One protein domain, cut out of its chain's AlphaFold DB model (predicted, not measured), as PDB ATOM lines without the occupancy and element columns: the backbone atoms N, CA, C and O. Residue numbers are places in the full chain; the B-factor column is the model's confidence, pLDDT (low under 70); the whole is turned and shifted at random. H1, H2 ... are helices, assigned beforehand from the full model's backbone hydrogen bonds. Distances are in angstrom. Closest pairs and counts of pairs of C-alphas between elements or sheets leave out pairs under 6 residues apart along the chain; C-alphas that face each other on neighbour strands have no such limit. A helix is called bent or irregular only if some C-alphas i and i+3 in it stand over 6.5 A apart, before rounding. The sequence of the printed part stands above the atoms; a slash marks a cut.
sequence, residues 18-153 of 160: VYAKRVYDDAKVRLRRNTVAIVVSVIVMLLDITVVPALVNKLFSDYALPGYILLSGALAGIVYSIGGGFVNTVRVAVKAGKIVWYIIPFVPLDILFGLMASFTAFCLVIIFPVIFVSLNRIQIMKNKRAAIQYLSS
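Overview. This is residues 18 to 153 of the 160 residues of an uncharacterized protein of Butyrivibrio hungatei (UniProt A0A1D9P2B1). Bent helix H4 lies alongside H1 through its arm H4b, and these two with H2b make a bundle; H3 and H4a splay away from it, with residues 106 to 112 standing free. The 136 printed residues have four named helices, H1 to H4 in order, and no named strand: all helix. The whole is loose, radius of gyration of the C-alphas 18.6 A, and only just flat, 60 by 40 by 20 A.

Along the chain. By hydrogen bonds H4, residues 111 to 153, was assigned as one helix but is bent, C-alphas 126 and 129 being 7.0 A apart: H4a is residues 111 to 126, and H4b, residues 129 to 153, is 36.9 A long and ends with C-alpha 153 at (-0.201, 6.190, 17.571). H1, residues 18 to 50, 48.0 A, begins at (-12.205, 5.862, 24.171). H2, residues 52 to 83, likewise assigned as one helix, is bent, C-alphas 59 and 62 being 9.3 A apart: H2a is 52 to 59; H2b, 62 to 83, is irregular, C-alphas 62 and 65 being 8.3 A apart. H3 is residues 86 to 103.

Arrangement. H4b touches H1, closest C-alphas Ala 147 and Ala 20, 5.2 A, at a shallow tilt of 17 degrees, opposite ways. H2b touches H1, closest C-alphas Gly 83 and Ala 37, 5.0 A. H2a touches H2b, closest C-alphas Val 56 and Ala 64, 5.5 A. H3 and H4a are near each other. Every O i to N i+4 pair is within hydrogen-bond range in H1, H2a, H3, H4a and H4b; in H2b, 17 of 18.

Size, cuts and confidence. The farthest C-alphas, Asp 62 and Ser 153, are 63.4 A apart. The printed part has no cut and no long link. The model's pLDDT is under 70 in 23 residues, among them 96 to 112.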
ATOM      1  N   VAL A  18     -10.734   5.952  24.197       73.88
ATOM      2  CA  VAL A  18     -12.205   5.862  24.171       73.88
ATOM      3  C   VAL A  18     -12.812   7.233  23.874       73.88
ATOM      4  O   VAL A  18     -13.757   7.353  23.081       73.88
ATOM      5  N   TYR A  19     -12.244   8.285  24.463       70.81
ATOM      6  CA  TYR A  19     -12.652   9.662  24.212       70.81
ATOM      7  C   TYR A  19     -12.305  10.108  22.783       70.81
ATOM      8  O   TYR A  19     -13.164  10.665  22.093       70.81
ATOM      9  N   ALA A  20     -11.110   9.782  22.284       69.88
ATOM     10  CA  ALA A  20     -10.707  10.081  20.907       69.88
ATOM     11  C   ALA A  20     -11.627   9.418  19.865       69.88
ATOM     12  O   ALA A  20     -12.063  10.071  18.908       69.88
ATOM     13  N   LYS A  21     -12.012   8.152  20.082       73.94
ATOM     14  CA  LYS A  21     -12.962   7.435  19.215       73.94
ATOM     15  C   LYS A  21     -14.351   8.081  19.220       73.94
ATOM     16  O   LYS A  21     -14.939   8.291  18.160       73.94
ATOM     17  N   ARG A  22     -14.844   8.492  20.393       76.94
ATOM     18  CA  ARG A  22     -16.120   9.217  20.513       76.94
ATOM     19  C   ARG A  22     -16.098  10.544  19.748       76.94
ATOM     20  O   ARG A  22     -17.068  10.870  19.064       76.94
ATOM     21  N   VAL A  23     -14.997  11.293  19.825       75.12
ATOM     22  CA  VAL A  23     -14.836  12.557  19.085       75.12
ATOM     23  C   VAL A  23     -14.744  12.318  17.576       75.12
ATOM     24  O   VAL A  23     -15.299  13.105  16.808       75.12
ATOM     25  N   TYR A  24     -14.115  11.228  17.131       77.06
ATOM     26  CA  TYR A  24     -14.093  10.842  15.718       77.06
ATOM     27  C   TYR A  24     -15.501  10.550  15.171       77.06
ATOM     28  O   TYR A  24     -15.881  11.081  14.116       77.06
ATOM     29  N   ASP A  25     -16.291   9.752  15.891       79.12
ATOM     30  CA  ASP A  25     -17.648   9.389  15.475       79.12
ATOM     31  C   ASP A  25     -18.586  10.606  15.482       79.12
ATOM     32  O   ASP A  25     -19.309  10.847  14.506       79.12
ATOM     33  N   ASP A  26     -18.500  11.447  16.517       78.19
ATOM     34  CA  ASP A  26     -19.258  12.701  16.591       78.19
ATOM     35  C   ASP A  26     -18.841  13.675  15.469       78.19
ATOM     36  O   ASP A  26     -19.688  14.281  14.807       78.19
ATOM     37  N   ALA A  27     -17.546  13.765  15.143       74.50
ATOM     38  CA  ALA A  27     -17.065  14.581  14.028       74.50
ATOM     39  C   ALA A  27     -17.649  14.133  12.677       74.50
ATOM     40  O   ALA A  27     -17.953  14.980  11.831       74.50
ATOM     41  N   LYS A  28     -17.859  12.827  12.461       77.44
ATOM     42  CA  LYS A  28     -18.475  12.290  11.235       77.44
ATOM     43  C   LYS A  28     -19.940  12.715  11.101       77.44
ATOM     44  O   LYS A  28     -20.362  13.109  10.008       77.44
ATOM     45  N   VAL A  29     -20.700  12.680  12.196       82.75
ATOM     46  CA  VAL A  29     -22.100  13.141  12.233       82.75
ATOM     47  C   VAL A  29     -22.174  14.658  12.039       82.75
ATOM     48  O   VAL A  29     -22.944  15.143  11.201       82.75
ATOM     49  N   ARG A  30     -21.324  15.416  12.740       77.50
ATOM     50  CA  ARG A  30     -21.236  16.878  12.605       77.50
ATOM     51  C   ARG A  30     -20.842  17.308  11.196       77.50
ATOM     52  O   ARG A  30     -21.413  18.268  10.694       77.50
ATOM     53  N   LEU A  31     -19.950  16.581  10.518       81.00
ATOM     54  CA  LEU A  31     -19.602  16.835   9.113       81.00
ATOM     55  C   LEU A  31     -20.813  16.711   8.181       81.00
ATOM     56  O   LEU A  31     -20.997  17.582   7.336       81.00
ATOM     57  N   ARG A  32     -21.666  15.687   8.351       79.69
ATOM     58  CA  ARG A  32     -22.893  15.548   7.541       79.69
ATOM     59  C   ARG A  32     -23.858  16.706   7.774       79.69
ATOM     60  O   ARG A  32     -24.324  17.310   6.811       79.69
ATOM     61  N   ARG A  33     -24.112  17.050   9.041       79.12
ATOM     62  CA  ARG A  33     -24.958  18.203   9.401       79.12
ATOM     63  C   ARG A  33     -24.395  19.508   8.845       79.12
ATOM     64  O   ARG A  33     -25.143  20.321   8.315       79.12
ATOM     65  N   ASN A  34     -23.077  19.678   8.896       82.06
ATOM     66  CA  ASN A  34     -22.420  20.870   8.385       82.06
ATOM     67  C   ASN A  34     -22.479  20.961   6.852       82.06
ATOM     68  O   ASN A  34     -22.568  22.062   6.325       82.06
ATOM     69  N   THR A  35     -22.473  19.844   6.118       81.12
ATOM     70  CA  THR A  35     -22.716  19.859   4.662       81.12
ATOM     71  C   THR A  35     -24.109  20.397   4.338       81.12
ATOM     72  O   THR A  35     -24.238  21.262   3.477       81.12
ATOM     73  N   VAL A  36     -25.137  19.950   5.067       84.81
ATOM     74  CA  VAL A  36     -26.501  20.489   4.925       84.81
ATOM     75  C   VAL A  36     -26.525  21.975   5.280       84.81
ATOM     76  O   VAL A  36     -27.083  22.769   4.532       84.81
ATOM     77  N   ALA A  37     -25.849  22.374   6.361       83.88
ATOM     78  CA  ALA A  37     -25.741  23.779   6.741       83.88
ATOM     79  C   ALA A  37     -25.083  24.642   5.652       83.88
ATOM     80  O   ALA A  37     -25.501  25.780   5.472       83.88
ATOM     81  N   ILE A  38     -24.099  24.122   4.902       86.12
ATOM     82  CA  ILE A  38     -23.487  24.855   3.779       86.12
ATOM     83  C   ILE A  38     -24.533  25.099   2.697       86.12
ATOM     84  O   ILE A  38     -24.714  26.239   2.277       86.12
ATOM     85  N   VAL A  39     -25.253  24.056   2.281       86.50
ATOM     86  CA  VAL A  39     -26.291  24.180   1.248       86.50
ATOM     87  C   VAL A  39     -27.365  25.181   1.680       86.50
ATOM     88  O   VAL A  39     -27.682  26.102   0.931       86.50
ATOM     89  N   VAL A  40     -27.856  25.064   2.915       86.94
ATOM     90  CA  VAL A  40     -28.852  25.991   3.473       86.94
ATOM     91  C   VAL A  40     -28.293  27.415   3.566       86.94
ATOM     92  O   VAL A  40     -29.005  28.354   3.238       86.94
ATOM     93  N   SER A  41     -27.019  27.595   3.935       87.38
ATOM     94  CA  SER A  41     -26.396  28.926   4.001       87.38
ATOM     95  C   SER A  41     -26.322  29.620   2.640       87.38
ATOM     96  O   SER A  41     -26.561  30.819   2.561       87.38
ATOM     97  N   VAL A  42     -26.058  28.871   1.563       87.75
ATOM     98  CA  VAL A  42     -26.038  29.413   0.196       87.75
ATOM     99  C   VAL A  42     -27.452  29.761  -0.264       87.75
ATOM    100  O   VAL A  42     -27.654  30.823  -0.844       87.75
ATOM    101  N   ILE A  43     -28.443  28.914   0.034       89.56
ATOM    102  CA  ILE A  43     -29.853  29.203  -0.269       89.56
ATOM    103  C   ILE A  43     -30.305  30.472   0.457       89.56
ATOM    104  O   ILE A  43     -30.881  31.355  -0.169       89.56
ATOM    105  N   VAL A  44     -30.008  30.592   1.754       89.12
ATOM    106  CA  VAL A  44     -30.333  31.788   2.543       89.12
ATOM    107  C   VAL A  44     -29.662  33.028   1.965       89.12
ATOM    108  O   VAL A  44     -30.334  34.034   1.785       89.12
ATOM    109  N   MET A  45     -28.387  32.945   1.580       87.62
ATOM    110  CA  MET A  45     -27.685  34.051   0.925       87.62
ATOM    111  C   MET A  45     -28.382  34.496  -0.373       87.62
ATOM    112  O   MET A  45     -28.545  35.690  -0.615       87.62
ATOM    113  N   LEU A  46     -28.827  33.548  -1.204       89.31
ATOM    114  CA  LEU A  46     -29.563  33.852  -2.436       89.31
ATOM    115  C   LEU A  46     -30.929  34.485  -2.146       89.31
ATOM    116  O   LEU A  46     -31.315  35.440  -2.822       89.31
ATOM    117  N   LEU A  47     -31.649  33.982  -1.142       88.19
ATOM    118  CA  LEU A  47     -32.938  34.534  -0.720       88.19
ATOM    119  C   LEU A  47     -32.789  35.948  -0.145       88.19
ATOM    120  O   LEU A  47     -33.605  36.805  -0.481       88.19
ATOM    121  N   ASP A  48     -31.745  36.212   0.641       86.06
ATOM    122  CA  ASP A  48     -31.447  37.536   1.204       86.06
ATOM    123  C   ASP A  48     -31.191  38.586   0.115       86.06
ATOM    124  O   ASP A  48     -31.572  39.743   0.272       86.06
ATOM    125  N   ILE A  49     -30.607  38.188  -1.021       85.88
ATOM    126  CA  ILE A  49     -30.357  39.091  -2.155       85.88
ATOM    127  C   ILE A  49     -31.611  39.274  -3.024       85.88
ATOM    128  O   ILE A  49     -31.854  40.366  -3.532       85.88
ATOM    129  N   THR A  50     -32.399  38.215  -3.237       87.94
ATOM    130  CA  THR A  50     -33.454  38.201  -4.273       87.94
ATOM    131  C   THR A  50     -34.873  38.358  -3.732       87.94
ATOM    132  O   THR A  50     -35.675  39.085  -4.312       87.94
ATOM    133  N   VAL A  51     -35.204  37.687  -2.628       89.06
ATOM    134  CA  VAL A  51     -36.578  37.569  -2.115       89.06
ATOM    135  C   VAL A  51     -36.813  38.511  -0.942       89.06
ATOM    136  O   VAL A  51     -37.842  39.186  -0.893       89.06
ATOM    137  N   VAL A  52     -35.864  38.591  -0.009       87.94
ATOM    138  CA  VAL A  52     -36.006  39.399   1.209       87.94
ATOM    139  C   VAL A  52     -36.238  40.882   0.906       87.94
ATOM    140  O   VAL A  52     -37.168  41.429   1.493       87.94
ATOM    141  N   PRO A  53     -35.545  41.544  -0.043       87.50
ATOM    142  CA  PRO A  53     -35.799  42.955  -0.335       87.50
ATOM    143  C   PRO A  53     -37.227  43.206  -0.840       87.50
ATOM    144  O   PRO A  53     -37.883  44.161  -0.425       87.50
ATOM    145  N   ALA A  54     -37.746  42.318  -1.695       87.88
ATOM    146  CA  ALA A  54     -39.111  42.415  -2.210       87.88
ATOM    147  C   ALA A  54     -40.154  42.181  -1.107       87.88
ATOM    148  O   ALA A  54     -41.150  42.901  -1.018       87.88
ATOM    149  N   LEU A  55     -39.909  41.196  -0.238       88.31
ATOM    150  CA  LEU A  55     -40.799  40.872   0.872       88.31
ATOM    151  C   LEU A  55     -40.828  41.995   1.918       88.31
ATOM    152  O   LEU A  55     -41.893  42.354   2.413       88.31
ATOM    153  N   VAL A  56     -39.667  42.579   2.205       89.06
ATOM    154  CA  VAL A  56     -39.500  43.693   3.139       89.06
ATOM    155  C   VAL A  56     -40.244  44.930   2.656       89.06
ATOM    156  O   VAL A  56     -41.027  45.496   3.416       89.06
ATOM    157  N   ASN A  57     -40.066  45.310   1.390       85.75
ATOM    158  CA  ASN A  57     -40.770  46.459   0.818       85.75
ATOM    159  C   ASN A  57     -42.292  46.267   0.848       85.75
ATOM    160  O   ASN A  57     -43.026  47.212   1.117       85.75
ATOM    161  N   LYS A  58     -42.774  45.035   0.631       88.75
ATOM    162  CA  LYS A  58     -44.208  44.722   0.669       88.75
ATOM    163  C   LYS A  58     -44.796  44.720   2.083       88.75
ATOM    164  O   LYS A  58     -45.937  45.134   2.256       88.75
ATOM    165  N   LEU A  59     -44.068  44.192   3.067       87.88
ATOM    166  CA  LEU A  59     -44.591  43.964   4.421       87.88
ATOM    167  C   LEU A  59     -44.336  45.126   5.378       87.88
ATOM    168  O   LEU A  59     -45.132  45.344   6.286       87.88
ATOM    169  N   PHE A  60     -43.225  45.837   5.200       87.56
ATOM    170  CA  PHE A  60     -42.749  46.808   6.179       87.56
ATOM    171  C   PHE A  60     -42.757  48.248   5.670       87.56
ATOM    172  O   PHE A  60     -42.684  49.122   6.521       87.56
ATOM    173  N   SER A  61     -42.892  48.499   4.356       83.44
ATOM    174  CA  SER A  61     -42.919  49.833   3.718       83.44
ATOM    175  C   SER A  61     -41.934  50.817   4.370       83.44
ATOM    176  O   SER A  61     -40.736  50.768   4.100       83.44
ATOM    177  N   ASP A  62     -42.414  51.635   5.306       85.31
ATOM    178  CA  ASP A  62     -41.668  52.698   5.987       85.31
ATOM    179  C   ASP A  62     -40.620  52.158   6.984       85.31
ATOM    180  O   ASP A  62     -39.647  52.830   7.322       85.31
ATOM    181  N   TYR A  63     -40.774  50.904   7.414       85.56
ATOM    182  CA  TYR A  63     -39.865  50.159   8.286       85.56
ATOM    183  C   TYR A  63     -39.027  49.131   7.516       85.56
ATOM    184  O   TYR A  63     -38.638  48.103   8.077       85.56
ATOM    185  N   ALA A  64     -38.726  49.389   6.240       82.88
ATOM    186  CA  ALA A  64     -37.963  48.468   5.399       82.88
ATOM    187  C   ALA A  64     -36.618  48.055   6.028       82.88
ATOM    188  O   ALA A  64     -36.290  46.872   6.076       82.88
ATOM    189  N   LEU A  65     -35.850  48.994   6.584       81.12
ATOM    190  CA  LEU A  65     -34.544  48.675   7.170       81.12
ATOM    191  C   LEU A  65     -34.659  47.765   8.421       81.12
ATOM    192  O   LEU A  65     -34.025  46.706   8.433       81.12
ATOM    193  N   PRO A  66     -35.495  48.077   9.437       84.38
ATOM    194  CA  PRO A  66     -35.782  47.142  10.528       84.38
ATOM    195  C   PRO A  66     -36.336  45.788  10.060       84.38
ATOM    196  O   PRO A  66     -35.917  44.747  10.567       84.38
ATOM    197  N   GLY A  67     -37.248  45.789   9.082       84.62
ATOM    198  CA  GLY A  67     -37.843  44.572   8.526       84.62
ATOM    199  C   GLY A  67     -36.814  43.674   7.839       84.62
ATOM    200  O   GLY A  67     -36.848  42.454   8.007       84.62
ATOM    201  N   TYR A  68     -35.853  44.272   7.130       85.88
ATOM    202  CA  TYR A  68     -34.739  43.556   6.510       85.88
ATOM    203  C   TYR A  68     -33.848  42.893   7.556       85.88
ATOM    204  O   TYR A  68     -33.558  41.703   7.449       85.88
ATOM    205  N   ILE A  69     -33.464  43.633   8.601       84.25
ATOM    206  CA  ILE A  69     -32.640  43.101   9.696       84.25
ATOM    207  C   ILE A  69     -33.352  41.932  10.389       84.25
ATOM    208  O   ILE A  69     -32.720  40.918  10.685       84.25
ATOM    209  N   LEU A  70     -34.663  42.045  10.615       86.25
ATOM    210  CA  LEU A  70     -35.463  40.993  11.242       86.25
ATOM    211  C   LEU A  70     -35.516  39.722  10.377       86.25
ATOM    212  O   LEU A  70     -35.250  38.627  10.875       86.25
ATOM    213  N   LEU A  71     -35.852  39.859   9.090       86.25
ATOM    214  CA  LEU A  71     -36.022  38.724   8.179       86.25
ATOM    215  C   LEU A  71     -34.691  38.043   7.845       86.25
ATOM    216  O   LEU A  71     -34.590  36.821   7.974       86.25
ATOM    217  N   SER A  72     -33.663  38.819   7.495       85.12
ATOM    218  CA  SER A  72     -32.314  38.290   7.255       85.12
ATOM    219  C   SER A  72     -31.745  37.665   8.536       85.12
ATOM    220  O   SER A  72     -31.226  36.548   8.514       85.12
ATOM    221  N   GLY A  73     -31.956  38.300   9.696       83.25
ATOM    222  CA  GLY A  73     -31.565  37.755  10.997       83.25
ATOM    223  C   GLY A  73     -32.244  36.422  11.330       83.25
ATOM    224  O   GLY A  73     -31.587  35.506  11.833       83.25
ATOM    225  N   ALA A  74     -33.531  36.269  11.010       86.31
ATOM    226  CA  ALA A  74     -34.262  35.019  11.209       86.31
ATOM    227  C   ALA A  74     -33.731  33.891  10.308       86.31
ATOM    228  O   ALA A  74     -33.470  32.784  10.791       86.31
ATOM    229  N   LEU A  75     -33.507  34.173   9.020       86.62
ATOM    230  CA  LEU A  75     -32.951  33.202   8.073       86.62
ATOM    231  C   LEU A  75     -31.523  32.793   8.456       86.62
ATOM    232  O   LEU A  75     -31.193  31.603   8.483       86.62
ATOM    233  N   ALA A  76     -30.692  33.760   8.841       81.81
ATOM    234  CA  ALA A  76     -29.356  33.514   9.363       81.81
ATOM    235  C   ALA A  76     -29.390  32.664  10.649       81.81
ATOM    236  O   ALA A  76     -28.597  31.731  10.800       81.81
ATOM    237  N   GLY A  77     -30.358  32.903  11.540       82.06
ATOM    238  CA  GLY A  77     -30.580  32.111  12.754       82.06
ATOM    239  C   GLY A  77     -30.835  30.622  12.487       82.06
ATOM    240  O   GLY A  77     -30.318  29.763  13.214       82.06
ATOM    241  N   ILE A  78     -31.559  30.297  11.410       84.94
ATOM    242  CA  ILE A  78     -31.781  28.909  10.968       84.94
ATOM    243  C   ILE A  78     -30.447  28.267  10.568       84.94
ATOM    244  O   ILE A  78     -30.117  27.169  11.029       84.94
ATOM    245  N   VAL A  79     -29.636  28.974   9.776       84.31
ATOM    246  CA  VAL A  79     -28.307  28.504   9.350       84.31
ATOM    247  C   VAL A  79     -27.407  28.250  10.557       84.31
ATOM    248  O   VAL A  79     -26.766  27.199  10.640       84.31
ATOM    249  N   TYR A  80     -27.381  29.167  11.525       81.94
ATOM    250  CA  TYR A  80     -26.562  29.032  12.732       81.94
ATOM    251  C   TYR A  80     -26.972  27.831  13.577       81.94
ATOM    252  O   TYR A  80     -26.110  27.089  14.055       81.94
ATOM    253  N   SER A  81     -28.274  27.592  13.718       80.50
ATOM    254  CA  SER A  81     -28.812  26.470  14.493       80.50
ATOM    255  C   SER A  81     -28.410  25.115  13.900       80.50
ATOM    256  O   SER A  81     -28.031  24.197  14.629       80.50
ATOM    257  N   ILE A  82     -28.415  24.997  12.569       78.94
ATOM    258  CA  ILE A  82     -28.005  23.767  11.873       78.94
ATOM    259  C   ILE A  82     -26.473  23.637  11.857       78.94
ATOM    260  O   ILE A  82     -25.937  22.539  12.027       78.94
ATOM    261  N   GLY A  83     -25.779  24.758  11.669       67.81
ATOM    262  CA  GLY A  83     -24.353  24.832  11.379       67.81
ATOM    263  C   GLY A  83     -23.414  24.848  12.576       67.81
ATOM    264  O   GLY A  83     -22.216  24.875  12.341       67.81
ATOM    265  N   GLY A  84     -23.884  24.835  13.827       66.88
ATOM    266  CA  GLY A  84     -22.990  24.782  15.000       66.88
ATOM    267  C   GLY A  84     -23.473  25.497  16.263       66.88
ATOM    268  O   GLY A  84     -22.767  25.470  17.270       66.88
ATOM    269  N   GLY A  85     -24.657  26.106  16.225       75.69
ATOM    270  CA  GLY A  85     -25.301  26.769  17.354       75.69
ATOM    271  C   GLY A  85     -24.954  28.255  17.479       75.69
ATOM    272  O   GLY A  85     -23.845  28.694  17.169       75.69
ATOM    273  N   PHE A  86     -25.912  29.025  18.001       68.88
ATOM    274  CA  PHE A  86     -25.863  30.488  18.087       68.88
ATOM    275  C   PHE A  86     -24.668  31.023  18.896       68.88
ATOM    276  O   PHE A  86     -24.019  31.988  18.502       68.88
ATOM    277  N   VAL A  87     -24.311  30.365  20.003       71.81
ATOM    278  CA  VAL A  87     -23.193  30.791  20.868       71.81
ATOM    279  C   VAL A  87     -21.851  30.739  20.129       71.81
ATOM    280  O   VAL A  87     -21.018  31.639  20.279       71.81
ATOM    281  N   ASN A  88     -21.637  29.712  19.300       69.81
ATOM    282  CA  ASN A  88     -20.416  29.608  18.504       69.81
ATOM    283  C   ASN A  88     -20.385  30.695  17.421       69.81
ATOM    284  O   ASN A  88     -19.342  31.302  17.177       69.81
ATOM    285  N   THR A  89     -21.543  31.006  16.834       70.38
ATOM    286  CA  THR A  89     -21.699  32.104  15.877       70.38
ATOM    287  C   THR A  89     -21.330  33.448  16.487       70.38
ATOM    288  O   THR A  89     -20.511  34.157  15.909       70.38
ATOM    289  N   VAL A  90     -21.845  33.779  17.674       72.75
ATOM    290  CA  VAL A  90     -21.513  35.035  18.370       72.75
ATOM    291  C   VAL A  90     -20.009  35.129  18.636       72.75
ATOM    292  O   VAL A  90     -19.394  36.169  18.403       72.75
ATOM    293  N   ARG A  91     -19.368  34.029  19.049       73.38
ATOM    294  CA  ARG A  91     -17.915  33.995  19.277       73.38
ATOM    295  C   ARG A  91     -17.119  34.261  17.993       73.38
ATOM    296  O   ARG A  91     -16.116  34.977  18.037       73.38
ATOM    297  N   VAL A  92     -17.550  33.699  16.864       71.69
ATOM    298  CA  VAL A  92     -16.953  33.954  15.543       71.69
ATOM    299  C   VAL A  92     -17.218  35.394  15.096       71.69
ATOM    300  O   VAL A  92     -16.292  36.045  14.619       71.69
ATOM    301  N   ALA A  93     -18.421  35.925  15.329       71.44
ATOM    302  CA  ALA A  93     -18.803  37.296  14.989       71.44
ATOM    303  C   ALA A  93     -17.947  38.323  15.736       71.44
ATOM    304  O   ALA A  93     -17.405  39.234  15.122       71.44
ATOM    305  N   VAL A  94     -17.732  38.133  17.042       72.38
ATOM    306  CA  VAL A  94     -16.863  39.008  17.849       72.38
ATOM    307  C   VAL A  94     -15.417  38.979  17.343       72.38
ATOM    308  O   VAL A  94     -14.749  40.013  17.313       72.38
ATOM    309  N   LYS A  95     -14.910  37.815  16.919       72.25
ATOM    310  CA  LYS A  95     -13.563  37.709  16.330       72.25
ATOM    311  C   LYS A  95     -13.487  38.381  14.956       72.25
ATOM    312  O   LYS A  95     -12.526  39.100  14.704       72.25
ATOM    313  N   ALA A  96     -14.493  38.185  14.106       68.62
ATOM    314  CA  ALA A  96     -14.583  38.833  12.801       68.62
ATOM    315  C   ALA A  96     -14.685  40.359  12.942       68.62
ATOM    316  O   ALA A  96     -13.942  41.077  12.284       68.62
ATOM    317  N   GLY A  97     -15.506  40.854  13.871       66.75
ATOM    318  CA  GLY A  97     -15.645  42.280  14.166       66.75
ATOM    319  C   GLY A  97     -14.332  42.929  14.605       66.75
ATOM    320  O   GLY A  97     -14.014  44.025  14.156       66.75
ATOM    321  N   LYS A  98     -13.505  42.227  15.393       69.88
ATOM    322  CA  LYS A  98     -12.152  42.702  15.728       69.88
ATOM    323  C   LYS A  98     -11.258  42.839  14.495       69.88
ATOM    324  O   LYS A  98     -10.507  43.798  14.421       69.88
ATOM    325  N   ILE A  99     -11.336  41.909  13.541       68.38
ATOM    326  CA  ILE A  99     -10.558  41.968  12.290       68.38
ATOM    327  C   ILE A  99     -11.040  43.129  11.419       68.38
ATOM    328  O   ILE A  99     -10.221  43.895  10.924       68.38
ATOM    329  N   VAL A 100     -12.358  43.295  11.280       65.50
ATOM    330  CA  VAL A 100     -12.961  44.411  10.535       65.50
ATOM    331  C   VAL A 100     -12.525  45.754  11.121       65.50
ATOM    332  O   VAL A 100     -12.180  46.659  10.368       65.50
ATOM    333  N   TRP A 101     -12.434  45.864  12.449       65.19
ATOM    334  CA  TRP A 101     -11.947  47.072  13.118       65.19
ATOM    335  C   TRP A 101     -10.500  47.444  12.755       65.19
ATOM    336  O   TRP A 101     -10.162  48.620  12.744       65.19
ATOM    337  N   TYR A 102      -9.647  46.470  12.419       65.25
ATOM    338  CA  TYR A 102      -8.284  46.737  11.938       65.25
ATOM    339  C   TYR A 102      -8.225  47.155  10.465       65.25
ATOM    340  O   TYR A 102      -7.227  47.732  10.040       65.25
ATOM    341  N   ILE A 103      -9.263  46.847   9.684       62.69
ATOM    342  CA  ILE A 103      -9.346  47.194   8.259       62.69
ATOM    343  C   ILE A 103      -9.849  48.633   8.080       62.69
ATOM    344  O   ILE A 103      -9.530  49.259   7.074       62.69
ATOM    345  N   ILE A 104     -10.596  49.173   9.050       62.53
ATOM    346  CA  ILE A 104     -11.082  50.559   9.037       62.53
ATOM    347  C   ILE A 104      -9.968  51.467   9.596       62.53
ATOM    348  O   ILE A 104      -9.707  51.429  10.799       62.53
ATOM    349  N   PRO A 105      -9.267  52.263   8.765       62.06
ATOM    350  CA  PRO A 105      -8.164  53.095   9.238       62.06
ATOM    351  C   PRO A 105      -8.644  54.211  10.184       62.06
ATOM    352  O   PRO A 105      -9.704  54.803  10.003       62.06
ATOM    353  N   PHE A 106      -7.816  54.514  11.188       60.19
ATOM    354  CA  PHE A 106      -7.980  55.606  12.156       60.19
ATOM    355  C   PHE A 106      -7.566  56.951  11.520       60.19
ATOM    356  O   PHE A 106      -6.423  57.374  11.676       60.19
ATOM    357  N   VAL A 107      -8.459  57.623  10.781       49.78
ATOM    358  CA  VAL A 107      -8.255  59.006  10.284       49.78
ATOM    359  C   VAL A 107      -9.617  59.718  10.174       49.78
ATOM    360  O   VAL A 107     -10.573  59.099   9.706       49.78
ATOM    361  N   PRO A 108      -9.750  60.999  10.577       60.00
ATOM    362  CA  PRO A 108     -10.993  61.747  10.425       60.00
ATOM    363  C   PRO A 108     -11.126  62.247   8.980       60.00
ATOM    364  O   PRO A 108     -10.649  63.330   8.663       60.00
ATOM    365  N   LEU A 109     -11.743  61.459   8.094       57.38
ATOM    366  CA  LEU A 109     -12.193  61.925   6.778       57.38
ATOM    367  C   LEU A 109     -13.416  61.132   6.290       57.38
ATOM    368  O   LEU A 109     -13.350  59.930   6.048       57.38
ATOM    369  N   ASP A 110     -14.502  61.886   6.142       61.22
ATOM    370  CA  ASP A 110     -15.547  61.837   5.123       61.22
ATOM    371  C   ASP A 110     -16.419  60.597   4.877       61.22
ATOM    372  O   ASP A 110     -16.011  59.438   4.859       61.22
ATOM    373  N   ILE A 111     -17.676  60.937   4.569       62.91
ATOM    374  CA  ILE A 111     -18.834  60.135   4.142       62.91
ATOM    375  C   ILE A 111     -18.467  58.928   3.263       62.91
ATOM    376  O   ILE A 111     -19.130  57.900   3.353       62.91
ATOM    377  N   LEU A 112     -17.406  59.012   2.455       67.88
ATOM    378  CA  LEU A 112     -16.908  57.915   1.626       67.88
ATOM    379  C   LEU A 112     -16.445  56.701   2.452       67.88
ATOM    380  O   LEU A 112     -16.803  55.572   2.116       67.88
ATOM    381  N   PHE A 113     -15.724  56.902   3.560       72.00
ATOM    382  CA  PHE A 113     -15.361  55.809   4.471       72.00
ATOM    383  C   PHE A 113     -16.582  55.273   5.220       72.00
ATOM    384  O   PHE A 113     -16.695  54.063   5.411       72.00
ATOM    385  N   GLY A 114     -17.533  56.143   5.573       66.94
ATOM    386  CA  GLY A 114     -18.828  55.732   6.124       66.94
ATOM    387  C   GLY A 114     -19.629  54.866   5.145       66.94
ATOM    388  O   GLY A 114     -20.196  53.844   5.537       66.94
ATOM    389  N   LEU A 115     -19.612  55.212   3.857       75.38
ATOM    390  CA  LEU A 115     -20.255  54.458   2.784       75.38
ATOM    391  C   LEU A 115     -19.552  53.117   2.547       75.38
ATOM    392  O   LEU A 115     -20.219  52.088   2.472       75.38
ATOM    393  N   MET A 116     -18.216  53.098   2.502       71.44
ATOM    394  CA  MET A 116     -17.442  51.857   2.381       71.44
ATOM    395  C   MET A 116     -17.646  50.934   3.585       71.44
ATOM    396  O   MET A 116     -17.816  49.726   3.406       71.44
ATOM    397  N   ALA A 117     -17.679  51.476   4.803       72.19
ATOM    398  CA  ALA A 117     -17.955  50.708   6.014       72.19
ATOM    399  C   ALA A 117     -19.383  50.147   6.012       72.19
ATOM    400  O   ALA A 117     -19.580  48.976   6.330       72.19
ATOM    401  N   SER A 118     -20.365  50.942   5.577       72.44
ATOM    402  CA  SER A 118     -21.763  50.509   5.453       72.44
ATOM    403  C   SER A 118     -21.928  49.418   4.392       72.44
ATOM    404  O   SER A 118     -22.595  48.414   4.637       72.44
ATOM    405  N   PHE A 119     -21.265  49.558   3.242       77.31
ATOM    406  CA  PHE A 119     -21.257  48.542   2.189       77.31
ATOM    407  C   PHE A 119     -20.576  47.250   2.655       77.31
ATOM    408  O   PHE A 119     -21.097  46.156   2.452       77.31
ATOM    409  N   THR A 120     -19.445  47.370   3.352       76.62
ATOM    410  CA  THR A 120     -18.739  46.220   3.933       76.62
ATOM    411  C   THR A 120     -19.606  45.518   4.978       76.62
ATOM    412  O   THR A 120     -19.686  44.291   4.980       76.62
ATOM    413  N   ALA A 121     -20.301  46.272   5.833       73.81
ATOM    414  CA  ALA A 121     -21.233  45.723   6.811       73.81
ATOM    415  C   ALA A 121     -22.403  44.996   6.132       73.81
ATOM    416  O   ALA A 121     -22.716  43.872   6.515       73.81
ATOM    417  N   PHE A 122     -22.996  45.579   5.087       76.00
ATOM    418  CA  PHE A 122     -24.072  44.955   4.316       76.00
ATOM    419  C   PHE A 122     -23.634  43.634   3.662       76.00
ATOM    420  O   PHE A 122     -24.292  42.606   3.833       76.00
ATOM    421  N   CYS A 123     -22.475  43.626   2.998       78.81
ATOM    422  CA  CYS A 123     -21.886  42.411   2.431       78.81
ATOM    423  C   CYS A 123     -21.619  41.352   3.509       78.81
ATOM    424  O   CYS A 123     -21.867  40.165   3.289       78.81
ATOM    425  N   LEU A 124     -21.146  41.765   4.689       77.69
ATOM    426  CA  LEU A 124     -20.932  40.850   5.803       77.69
ATOM    427  C   LEU A 124     -22.244  40.243   6.297       77.69
ATOM    428  O   LEU A 124     -22.256  39.041   6.511       77.69
ATOM    429  N   VAL A 125     -23.347  40.985   6.423       77.62
ATOM    430  CA  VAL A 125     -24.637  40.395   6.846       77.62
ATOM    431  C   VAL A 125     -25.046  39.235   5.929       77.62
ATOM    432  O   VAL A 125     -25.396  38.163   6.418       77.62
ATOM    433  N   ILE A 126     -24.898  39.414   4.616       80.12
ATOM    434  CA  ILE A 126     -25.279  38.416   3.606       80.12
ATOM    435  C   ILE A 126     -24.321  37.212   3.598       80.12
ATOM    436  O   ILE A 126     -24.743  36.061   3.499       80.12
ATOM    437  N   ILE A 127     -23.011  37.458   3.704       82.19
ATOM    438  CA  ILE A 127     -21.976  36.429   3.500       82.19
ATOM    439  C   ILE A 127     -21.602  35.716   4.815       82.19
ATOM    440  O   ILE A 127     -21.113  34.582   4.813       82.19
ATOM    441  N   PHE A 128     -21.844  36.340   5.969       82.19
ATOM    442  CA  PHE A 128     -21.433  35.826   7.276       82.19
ATOM    443  C   PHE A 128     -22.017  34.445   7.634       82.19
ATOM    444  O   PHE A 128     -21.263  33.631   8.175       82.19
ATOM    445  N   PRO A 129     -23.277  34.091   7.298       82.50
ATOM    446  CA  PRO A 129     -23.778  32.722   7.442       82.50
ATOM    447  C   PRO A 129     -22.918  31.672   6.730       82.50
ATOM    448  O   PRO A 129     -22.591  30.638   7.317       82.50
ATOM    449  N   VAL A 130     -22.477  31.964   5.506       85.25
ATOM    450  CA  VAL A 130     -21.619  31.068   4.717       85.25
ATOM    451  C   VAL A 130     -20.222  30.968   5.334       85.25
ATOM    452  O   VAL A 130     -19.682  29.865   5.482       85.25
ATOM    453  N   ILE A 131     -19.646  32.103   5.752       83.62
ATOM    454  CA  ILE A 131     -18.338  32.145   6.429       83.62
ATOM    455  C   ILE A 131     -18.378  31.321   7.717       83.62
ATOM    456  O   ILE A 131     -17.492  30.498   7.946       83.62
ATOM    457  N   PHE A 132     -19.410  31.497   8.543       83.31
ATOM    458  CA  PHE A 132     -19.547  30.790   9.814       83.31
ATOM    459  C   PHE A 132     -19.565  29.270   9.627       83.31
ATOM    460  O   PHE A 132     -18.769  28.560  10.247       83.31
ATOM    461  N   VAL A 133     -20.429  28.764   8.744       83.19
ATOM    462  CA  VAL A 133     -20.545  27.320   8.502       83.19
ATOM    463  C   VAL A 133     -19.256  26.752   7.895       83.19
ATOM    464  O   VAL A 133     -18.843  25.631   8.214       83.19
ATOM    465  N   SER A 134     -18.576  27.531   7.052       82.31
ATOM    466  CA  SER A 134     -17.290  27.144   6.464       82.31
ATOM    467  C   SER A 134     -16.187  27.047   7.519       82.31
ATOM    468  O   SER A 134     -15.455  26.054   7.561       82.31
ATOM    469  N   LEU A 135     -16.099  28.025   8.425       82.38
ATOM    470  CA  LEU A 135     -15.158  27.995   9.547       82.38
ATOM    471  C   LEU A 135     -15.443  26.824  10.490       82.38
ATOM    472  O   LEU A 135     -14.505  26.133  10.902       82.38
ATOM    473  N   ASN A 136     -16.718  26.539  10.773       82.00
ATOM    474  CA  ASN A 136     -17.071  25.394  11.604       82.00
ATOM    475  C   ASN A 136     -16.682  24.064  10.934       82.00
ATOM    476  O   ASN A 136     -16.156  23.169  11.597       82.00
ATOM    477  N   ARG A 137     -16.815  23.952   9.604       79.12
ATOM    478  CA  ARG A 137     -16.319  22.786   8.850       79.12
ATOM    479  C   ARG A 137     -14.825  22.569   9.043       79.12
ATOM    480  O   ARG A 137     -14.396  21.439   9.278       79.12
ATOM    481  N   ILE A 138     -14.038  23.640   8.926       82.81
ATOM    482  CA  ILE A 138     -12.580  23.588   9.089       82.81
ATOM    483  C   ILE A 138     -12.237  23.113  10.502       82.81
ATOM    484  O   ILE A 138     -11.358  22.268  10.665       82.81
ATOM    485  N   GLN A 139     -12.955  23.600  11.515       77.44
ATOM    486  CA  GLN A 139     -12.749  23.175  12.895       77.44
ATOM    487  C   GLN A 139     -13.087  21.690  13.097       77.44
ATOM    488  O   GLN A 139     -12.270  20.958  13.651       77.44
ATOM    489  N   ILE A 140     -14.220  21.209  12.572       76.62
ATOM    490  CA  ILE A 140     -14.590  19.784  12.647       76.62
ATOM    491  C   ILE A 140     -13.543  18.904  11.943       76.62
ATOM    492  O   ILE A 140     -13.169  17.852  12.458       76.62
ATOM    493  N   MET A 141     -13.028  19.338  10.790       77.69
ATOM    494  CA  MET A 141     -11.983  18.619  10.050       77.69
ATOM    495  C   MET A 141     -10.659  18.554  10.816       77.69
ATOM    496  O   MET A 141     -10.024  17.499  10.835       77.69
ATOM    497  N   LYS A 142     -10.251  19.650  11.468       78.62
ATOM    498  CA  LYS A 142      -9.065  19.669  12.338       78.62
ATOM    499  C   LYS A 142      -9.228  18.710  13.516       78.62
ATOM    500  O   LYS A 142      -8.342  17.895  13.748       78.62
ATOM    501  N   ASN A 143     -10.385  18.739  14.175       75.44
ATOM    502  CA  ASN A 143     -10.707  17.849  15.292       75.44
ATOM    503  C   ASN A 143     -10.662  16.375  14.871       75.44
ATOM    504  O   ASN A 143     -10.073  15.547  15.560       75.44
ATOM    505  N   LYS A 144     -11.229  16.055  13.700       76.50
ATOM    506  CA  LYS A 144     -11.173  14.706  13.131       76.50
ATOM    507  C   LYS A 144      -9.733  14.264  12.863       76.50
ATOM    508  O   LYS A 144      -9.392  13.126  13.160       76.50
ATOM    509  N   ARG A 145      -8.894  15.137  12.292       78.25
ATOM    510  CA  ARG A 145      -7.489  14.816  11.990       78.25
ATOM    511  C   ARG A 145      -6.681  14.567  13.267       78.25
ATOM    512  O   ARG A 145      -5.938  13.596  13.301       78.25
ATOM    513  N   ALA A 146      -6.872  15.386  14.300       75.19
ATOM    514  CA  ALA A 146      -6.222  15.196  15.597       75.19
ATOM    515  C   ALA A 146      -6.631  13.864  16.253       75.19
ATOM    516  O   ALA A 146      -5.775  13.135  16.742       75.19
ATOM    517  N   ALA A 147      -7.919  13.503  16.189       71.00
ATOM    518  CA  ALA A 147      -8.400  12.225  16.714       71.00
ATOM    519  C   ALA A 147      -7.823  11.018  15.952       71.00
ATOM    520  O   ALA A 147      -7.448  10.034  16.576       71.00
ATOM    521  N   ILE A 148      -7.712  11.095  14.617       76.75
ATOM    522  CA  ILE A 148      -7.073  10.035  13.816       76.75
ATOM    523  C   ILE A 148      -5.607   9.873  14.214       76.75
ATOM    524  O   ILE A 148      -5.181   8.751  14.440       76.75
ATOM    525  N   GLN A 149      -4.862  10.978  14.310       79.81
ATOM    526  CA  GLN A 149      -3.434  10.950  14.628       79.81
ATOM    527  C   GLN A 149      -3.160  10.323  16.001       79.81
ATOM    528  O   GLN A 149      -2.205   9.569  16.148       79.81
ATOM    529  N   TYR A 150      -4.016  10.612  16.982       72.06
ATOM    530  CA  TYR A 150      -3.934  10.005  18.304       72.06
ATOM    531  C   TYR A 150      -4.312   8.521  18.293       72.06
ATOM    532  O   TYR A 150      -3.663   7.725  18.947       72.06
ATOM    533  N   LEU A 151      -5.338   8.113  17.541       73.25
ATOM    534  CA  LEU A 151      -5.712   6.697  17.452       73.25
ATOM    535  C   LEU A 151      -4.646   5.865  16.720       73.25
ATOM    536  O   LEU A 151      -4.356   4.754  17.146       73.25
ATOM    537  N   SER A 152      -4.023   6.411  15.671       75.50
ATOM    538  CA  SER A 152      -2.965   5.716  14.928       75.50
ATOM    539  C   SER A 152      -1.678   5.525  15.729       75.50
ATOM    540  O   SER A 152      -0.953   4.578  15.455       75.50
ATOM    541  N   SER A 153      -1.387   6.378  16.723       71.25
ATOM    542  CA  SER A 153      -0.201   6.190  17.571       71.25
ATOM    543  C   SER A 153      -0.320   5.009  18.539       71.25
ATOM    544  O   SER A 153       0.702   4.529  19.005       71.25
TER     545      SER A 153